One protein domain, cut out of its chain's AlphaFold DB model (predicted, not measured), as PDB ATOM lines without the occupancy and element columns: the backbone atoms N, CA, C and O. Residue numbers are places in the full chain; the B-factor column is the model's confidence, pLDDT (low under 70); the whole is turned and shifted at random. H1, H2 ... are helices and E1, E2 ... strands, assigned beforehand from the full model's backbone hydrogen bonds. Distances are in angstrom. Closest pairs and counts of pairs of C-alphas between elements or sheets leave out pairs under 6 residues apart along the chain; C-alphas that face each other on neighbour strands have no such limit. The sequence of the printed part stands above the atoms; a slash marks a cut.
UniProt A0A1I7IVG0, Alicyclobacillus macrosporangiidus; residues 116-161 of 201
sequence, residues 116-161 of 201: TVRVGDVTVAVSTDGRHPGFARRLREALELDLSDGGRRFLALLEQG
ATOM      1  N   THR A 116     -32.527   6.021  85.404       85.06
ATOM      2  CA  THR A 116     -33.770   6.501  84.793       85.06
ATOM      3  C   THR A 116     -34.492   5.374  84.069       85.06
ATOM      4  O   THR A 116     -33.852   4.535  83.430       85.06
ATOM      5  N   VAL A 117     -35.817   5.376  84.166       83.38
ATOM      6  CA  VAL A 117     -36.738   4.560  83.365       83.38
ATOM      7  C   VAL A 117     -37.592   5.519  82.556       83.38
ATOM      8  O   VAL A 117     -38.071   6.509  83.109       83.38
ATOM      9  N   ARG A 118     -37.777   5.239  81.265       75.38
ATOM     10  CA  ARG A 118     -38.709   5.983  80.418       75.38
ATOM     11  C   ARG A 118     -39.665   5.022  79.732       75.38
ATOM     12  O   ARG A 118     -39.210   4.132  79.020       75.38
ATOM     13  N   VAL A 119     -40.961   5.229  79.935       71.69
ATOM     14  CA  VAL A 119     -42.033   4.485  79.268       71.69
ATOM     15  C   VAL A 119     -43.040   5.493  78.732       71.69
ATOM     16  O   VAL A 119     -43.657   6.226  79.504       71.69
ATOM     17  N   GLY A 120     -43.159   5.566  77.403       71.62
ATOM     18  CA  GLY A 120     -43.907   6.633  76.736       71.62
ATOM     19  C   GLY A 120     -43.419   8.014  77.184       71.62
ATOM     20  O   GLY A 120     -42.221   8.308  77.119       71.62
ATOM     21  N   ASP A 121     -44.348   8.819  77.697       68.94
ATOM     22  CA  ASP A 121     -44.102  10.189  78.162       68.94
ATOM     23  C   ASP A 121     -43.674  10.276  79.637       68.94
ATOM     24  O   ASP A 121     -43.326  11.349  80.131       68.94
ATOM     25  N   VAL A 122     -43.662   9.153  80.362       73.50
ATOM     26  CA  VAL A 122     -43.300   9.121  81.783       73.50
ATOM     27  C   VAL A 122     -41.815   8.820  81.935       73.50
ATOM     28  O   VAL A 122     -41.313   7.811  81.437       73.50
ATOM     29  N   THR A 123     -41.109   9.678  82.674       81.56
ATOM     30  CA  THR A 123     -39.727   9.437  83.104       81.56
ATOM     31  C   THR A 123     -39.662   9.360  84.622       81.56
ATOM     32  O   THR A 123     -40.053  10.300  85.310       81.56
ATOM     33  N   VAL A 124     -39.118   8.261  85.143       84.50
ATOM     34  CA  VAL A 124     -38.848   8.085  86.573       84.50
ATOM     35  C   VAL A 124     -37.343   8.096  86.794       84.50
ATOM     36  O   VAL A 124     -36.612   7.345  86.147       84.50
ATOM     37  N   ALA A 125     -36.879   8.938  87.714       87.06
ATOM     38  CA  ALA A 125     -35.490   8.990  88.152       87.06
ATOM     39  C   ALA A 125     -35.370   8.432  89.574       87.06
ATOM     40  O   ALA A 125     -36.060   8.878  90.485       87.06
ATOM     41  N   VAL A 126     -34.468   7.473  89.763       85.31
ATOM     42  CA  VAL A 126     -34.182   6.838  91.049       85.31
ATOM     43  C   VAL A 126     -32.782   7.248  91.497       85.31
ATOM     44  O   VAL A 126     -31.788   6.968  90.819       85.31
ATOM     45  N   SER A 127     -32.708   7.895  92.658       81.38
ATOM     46  CA  SER A 127     -31.463   8.216  93.358       81.38
ATOM     47  C   SER A 127     -31.499   7.618  94.761       81.38
ATOM     48  O   SER A 127     -32.532   7.626  95.422       81.38
ATOM     49  N   THR A 128     -30.360   7.106  95.218       79.12
ATOM     50  CA  THR A 128     -30.153   6.665  96.608       79.12
ATOM     51  C   THR A 128     -29.062   7.488  97.293       79.12
ATOM     52  O   THR A 128     -28.415   6.983  98.209       79.12
ATOM     53  N   ASP A 129     -28.749   8.681  96.773       72.25
ATOM     54  CA  ASP A 129     -27.626   9.528  97.210       72.25
ATOM     55  C   ASP A 129     -26.307   8.747  97.356       72.25
ATOM     56  O   ASP A 129     -25.567   8.896  98.324       72.25
ATOM     57  N   GLY A 130     -26.057   7.816  96.431       65.31
ATOM     58  CA  GLY A 130     -24.862   6.963  96.437       65.31
ATOM     59  C   GLY A 130     -24.822   5.861  97.506       65.31
ATOM     60  O   GLY A 130     -23.919   5.034  97.461       65.31
ATOM     61  N   ARG A 131     -25.799   5.772  98.421       70.25
ATOM     62  CA  ARG A 131     -25.761   4.817  99.548       70.25
ATOM     63  C   ARG A 131     -25.991   3.362  99.135       70.25
ATOM     64  O   ARG A 131     -25.387   2.464  99.711       70.25
ATOM     65  N   HIS A 132     -26.842   3.113  98.133       74.19
ATOM     66  CA  HIS A 132     -27.223   1.755  97.725       74.19
ATOM     67  C   HIS A 132     -27.370   1.604  96.194       74.19
ATOM     68  O   HIS A 132     -28.485   1.435  95.691       74.19
ATOM     69  N   PRO A 133     -26.262   1.591  95.424       69.75
ATOM     70  CA  PRO A 133     -26.305   1.503  93.957       69.75
ATOM     71  C   PRO A 133     -27.048   0.262  93.436       69.75
ATOM     72  O   PRO A 133     -27.811   0.335  92.471       69.75
ATOM     73  N   GLY A 134     -26.874  -0.884  94.107       75.50
ATOM     74  CA  GLY A 134     -27.574  -2.125  93.768       75.50
ATOM     75  C   GLY A 134     -29.088  -2.041  93.978       75.50
ATOM     76  O   GLY A 134     -29.844  -2.584  93.173       75.50
ATOM     77  N   PHE A 135     -29.537  -1.324  95.013       76.44
ATOM     78  CA  PHE A 135     -30.959  -1.089  95.268       76.44
ATOM     79  C   PHE A 135     -31.560  -0.155  94.215       76.44
ATOM     80  O   PHE A 135     -32.591  -0.491  93.639       76.44
ATOM     81  N   ALA A 136     -30.874   0.946  93.882       77.94
ATOM     82  CA  ALA A 136     -31.300   1.858  92.818       77.94
ATOM     83  C   ALA A 136     -31.501   1.123  91.482       77.94
ATOM     84  O   ALA A 136     -32.510   1.321  90.805       77.94
ATOM     85  N   ARG A 137     -30.568   0.226  91.127       76.81
ATOM     86  CA  ARG A 137     -30.667  -0.604  89.919       76.81
ATOM     87  C   ARG A 137     -31.870  -1.550  89.962       76.81
ATOM     88  O   ARG A 137     -32.616  -1.600  88.990       76.81
ATOM     89  N   ARG A 138     -32.065  -2.281  91.066       81.69
ATOM     90  CA  ARG A 138     -33.192  -3.221  91.218       81.69
ATOM     91  C   ARG A 138     -34.542  -2.505  91.192       81.69
ATOM     92  O   ARG A 138     -35.469  -2.999  90.564       81.69
ATOM     93  N   LEU A 139     -34.642  -1.340  91.835       81.25
ATOM     94  CA  LEU A 139     -35.855  -0.523  91.823       81.25
ATOM     95  C   LEU A 139     -36.154   0.002  90.414       81.25
ATOM     96  O   LEU A 139     -37.286  -0.097  89.956       81.25
ATOM     97  N   ARG A 140     -35.130   0.480  89.698       84.62
ATOM     98  CA  ARG A 140     -35.236   0.856  88.280       84.62
ATOM     99  C   ARG A 140     -35.773  -0.305  87.432       84.62
ATOM    100  O   ARG A 140     -36.704  -0.104  86.669       84.62
ATOM    101  N   GLU A 141     -35.209  -1.502  87.571       82.94
ATOM    102  CA  GLU A 141     -35.636  -2.694  86.815       82.94
ATOM    103  C   GLU A 141     -37.079  -3.105  87.128       82.94
ATOM    104  O   GLU A 141     -37.838  -3.419  86.217       82.94
ATOM    105  N   ALA A 142     -37.478  -3.061  88.402       79.88
ATOM    106  CA  ALA A 142     -38.848  -3.364  88.803       79.88
ATOM    107  C   ALA A 142     -39.857  -2.363  88.213       79.88
ATOM    108  O   ALA A 142     -40.896  -2.774  87.701       79.88
ATOM    109  N   LEU A 143     -39.528  -1.066  88.243       80.75
ATOM    110  CA  LEU A 143     -40.357  -0.008  87.657       80.75
ATOM    111  C   LEU A 143     -40.433  -0.113  86.131       80.75
ATOM    112  O   LEU A 143     -41.486   0.135  85.559       80.75
ATOM    113  N   GLU A 144     -39.337  -0.484  85.469       80.88
ATOM    114  CA  GLU A 144     -39.306  -0.700  84.020       80.88
ATOM    115  C   GLU A 144     -40.258  -1.824  83.598       80.88
ATOM    116  O   GLU A 144     -41.081  -1.609  82.710       80.88
ATOM    117  N   LEU A 145     -40.211  -2.972  84.284       78.94
ATOM    118  CA  LEU A 145     -41.120  -4.095  84.032       78.94
ATOM    119  C   LEU A 145     -42.586  -3.691  84.227       78.94
ATOM    120  O   LEU A 145     -43.424  -3.924  83.362       78.94
ATOM    121  N   ASP A 146     -42.895  -3.043  85.343       74.19
ATOM    122  CA  ASP A 146     -44.270  -2.691  85.686       74.19
ATOM    123  C   ASP A 146     -44.870  -1.617  84.762       74.19
ATOM    124  O   ASP A 146     -45.994  -1.747  84.269       74.19
ATOM    125  N   LEU A 147     -44.098  -0.572  84.454       73.56
ATOM    126  CA  LEU A 147     -44.536   0.463  83.519       73.56
ATOM    127  C   LEU A 147     -44.684  -0.092  82.095       73.56
ATOM    128  O   LEU A 147     -45.603   0.321  81.388       73.56
ATOM    129  N   SER A 148     -43.847  -1.056  81.686       72.19
ATOM    130  CA  SER A 148     -43.958  -1.695  80.366       72.19
ATOM    131  C   SER A 148     -45.250  -2.506  80.175       72.19
ATOM    132  O   SER A 148     -45.760  -2.572  79.059       72.19
ATOM    133  N   ASP A 149     -45.855  -3.004  81.259       69.94
ATOM    134  CA  ASP A 149     -47.142  -3.721  81.253       69.94
ATOM    135  C   ASP A 149     -48.374  -2.786  81.312       69.94
ATOM    136  O   ASP A 149     -49.492  -3.215  81.646       69.94
ATOM    137  N   GLY A 150     -48.178  -1.497  81.007       65.56
ATOM    138  CA  GLY A 150     -49.202  -0.452  81.072       65.56
ATOM    139  C   GLY A 150     -49.397   0.136  82.472       65.56
ATOM    140  O   GLY A 150     -50.441   0.726  82.741       65.56
ATOM    141  N   GLY A 151     -48.433  -0.053  83.381       63.78
ATOM    142  CA  GLY A 151     -48.459   0.523  84.729       63.78
ATOM    143  C   GLY A 151     -49.509  -0.086  85.657       63.78
ATOM    144  O   GLY A 151     -49.852   0.524  86.663       63.78
ATOM    145  N   ARG A 152     -50.047  -1.272  85.345       62.66
ATOM    146  CA  ARG A 152     -51.138  -1.888  86.122       62.66
ATOM    147  C   ARG A 152     -50.758  -2.188  87.571       62.66
ATOM    148  O   ARG A 152     -51.604  -2.009  88.444       62.66
ATOM    149  N   ARG A 153     -49.520  -2.615  87.864       62.03
ATOM    150  CA  ARG A 153     -49.104  -2.840  89.262       62.03
ATOM    151  C   ARG A 153     -48.741  -1.518  89.938       62.03
ATOM    152  O   ARG A 153     -49.008  -1.373  91.126       62.03
ATOM    153  N   PHE A 154     -48.251  -0.538  89.182       63.19
ATOM    154  CA  PHE A 154     -47.967   0.809  89.676       63.19
ATOM    155  C   PHE A 154     -49.255   1.524  90.096       63.19
ATOM    156  O   PHE A 154     -49.325   2.086  91.186       63.19
ATOM    157  N   LEU A 155     -50.303   1.439  89.275       60.25
ATOM    158  CA  LEU A 155     -51.639   1.950  89.583       60.25
ATOM    159  C   LEU A 155     -52.252   1.219  90.781       60.25
ATOM    160  O   LEU A 155     -52.713   1.885  91.699       60.25
ATOM    161  N   ALA A 156     -52.163  -0.113  90.844       59.97
ATOM    162  CA  ALA A 156     -52.626  -0.869  92.011       59.97
ATOM    163  C   ALA A 156     -51.893  -0.461  93.309       59.97
ATOM    164  O   ALA A 156     -52.501  -0.414  94.376       59.97
ATOM    165  N   LEU A 157     -50.600  -0.124  93.229       57.25
ATOM    166  CA  LEU A 157     -49.819   0.386  94.360       57.25
ATOM    167  C   LEU A 157     -50.273   1.797  94.784       57.25
ATOM    168  O   LEU A 157     -50.360   2.082  95.978       57.25
ATOM    169  N   LEU A 158     -50.577   2.670  93.817       56.25
ATOM    170  CA  LEU A 158     -51.119   4.009  94.075       56.25
ATOM    171  C   LEU A 158     -52.548   3.961  94.634       56.25
ATOM    172  O   LEU A 158     -52.886   4.783  95.474       56.25
ATOM    173  N   GLU A 159     -53.369   2.996  94.221       52.78
ATOM    174  CA  GLU A 159     -54.736   2.801  94.726       52.78
ATOM    175  C   GLU A 159     -54.760   2.233  96.155       52.78
ATOM    176  O   GLU A 159     -55.652   2.556  96.938       52.78
ATOM    177  N   GLN A 160     -53.758   1.433  96.532       55.66
ATOM    178  CA  GLN A 160     -53.603   0.929  97.902       55.66
ATOM    179  C   GLN A 160     -53.109   2.010  98.885       55.66
ATOM    180  O   GLN A 160     -53.343   1.902 100.092       55.66
ATOM    181  N   GLY A 161     -52.459   3.069  98.392       50.56
ATOM    182  CA  GLY A 161     -52.014   4.213  99.187       50.56
ATOM    183  C   GLY A 161     -52.978   5.395  99.074       50.56
ATOM    184  O   GLY A 161     -53.028   6.061  98.050       50.56
TER     185      GLY A 161
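AT A GLANCE: This is residues 116 to 161 of the 201 residues of a protein of Alicyclobacillus macrosporangiidus (UniProt A0A1I7IVG0). A short hairpin of two strands, E1 and E2, packs along the long helix H1, and a shorter helix, H2, turns off from the far end of H1 at a corner, roughly as an L. The last part of H2, residues 156 to 160, sticks out with residue 161, and so does the turn of residues 129 to 134 at the other end of the model. The printed part has 46 residues with two named strands and two named helices, in the order E1, E2, H1, H2; the sheet is E1 - E2, antiparallel, and the class is mixed, helices and strands. The whole is only just compact, close to loose, with a radius of gyration of the C-alphas of 11.3 A, and spans 29 by 24 by 14 A.

HOW THE PARTS SIT: Start at residues 116 to 119, strand E1, and go on to residues 122 to 126, strand E2: they form a hairpin, antiparallel, with 160 degrees between their directions. Look there for N 117 and O 124, 2.9 A apart, and N 119 and O 122, 3.0 A apart, both within hydrogen-bond range. Next comes helix H1, residues 133 to 148. Its closest C-alphas to E1 are those of Glu 144 and Val 117, 5.9 A apart, and to E2 those of Ala 136 and Val 126, 6.0 A apart. Helix H2, residues 152 to 160, touches H1, which meets it with residues 143 to 147 alone; the closest C-alphas are those of Asp 146 and Arg 153, 6.0 A apart. The lines of H1 and H2 are about perpendicular, at 76 degrees. H2 is apart from E1 and from E2. In H1 and H2 every O i to N i+4 pair is within hydrogen-bond range.

IN THESE COORDINATES: Find C-alpha 116 at (-33.770, 6.501, 84.793), where E1 begins; its four residues run 10.1 A. E2 covers 13.2 A from Val 122 to Val 126. Find C-alpha 133 at (-26.305, 1.503, 93.957); from there H1 runs 22.5 A to C-alpha 148 at (-43.958, -1.695, 80.366). H2 runs 12.4 A from Arg 152 and ends at C-alpha 160, at (-53.603, 0.929, 97.902).

THE WHOLE: The two C-alphas farthest apart are those of Arg 131 and Gly 150, 30.3 A. The printed part has no cut. The links from E1 to E2 and from H1 to H2 are tight, the link from E2 to H1 is short, and no link is long. The mean pLDDT of the printed part is 72.6; look for values under 70 at residues 121, 130, 133 and 149 to 161.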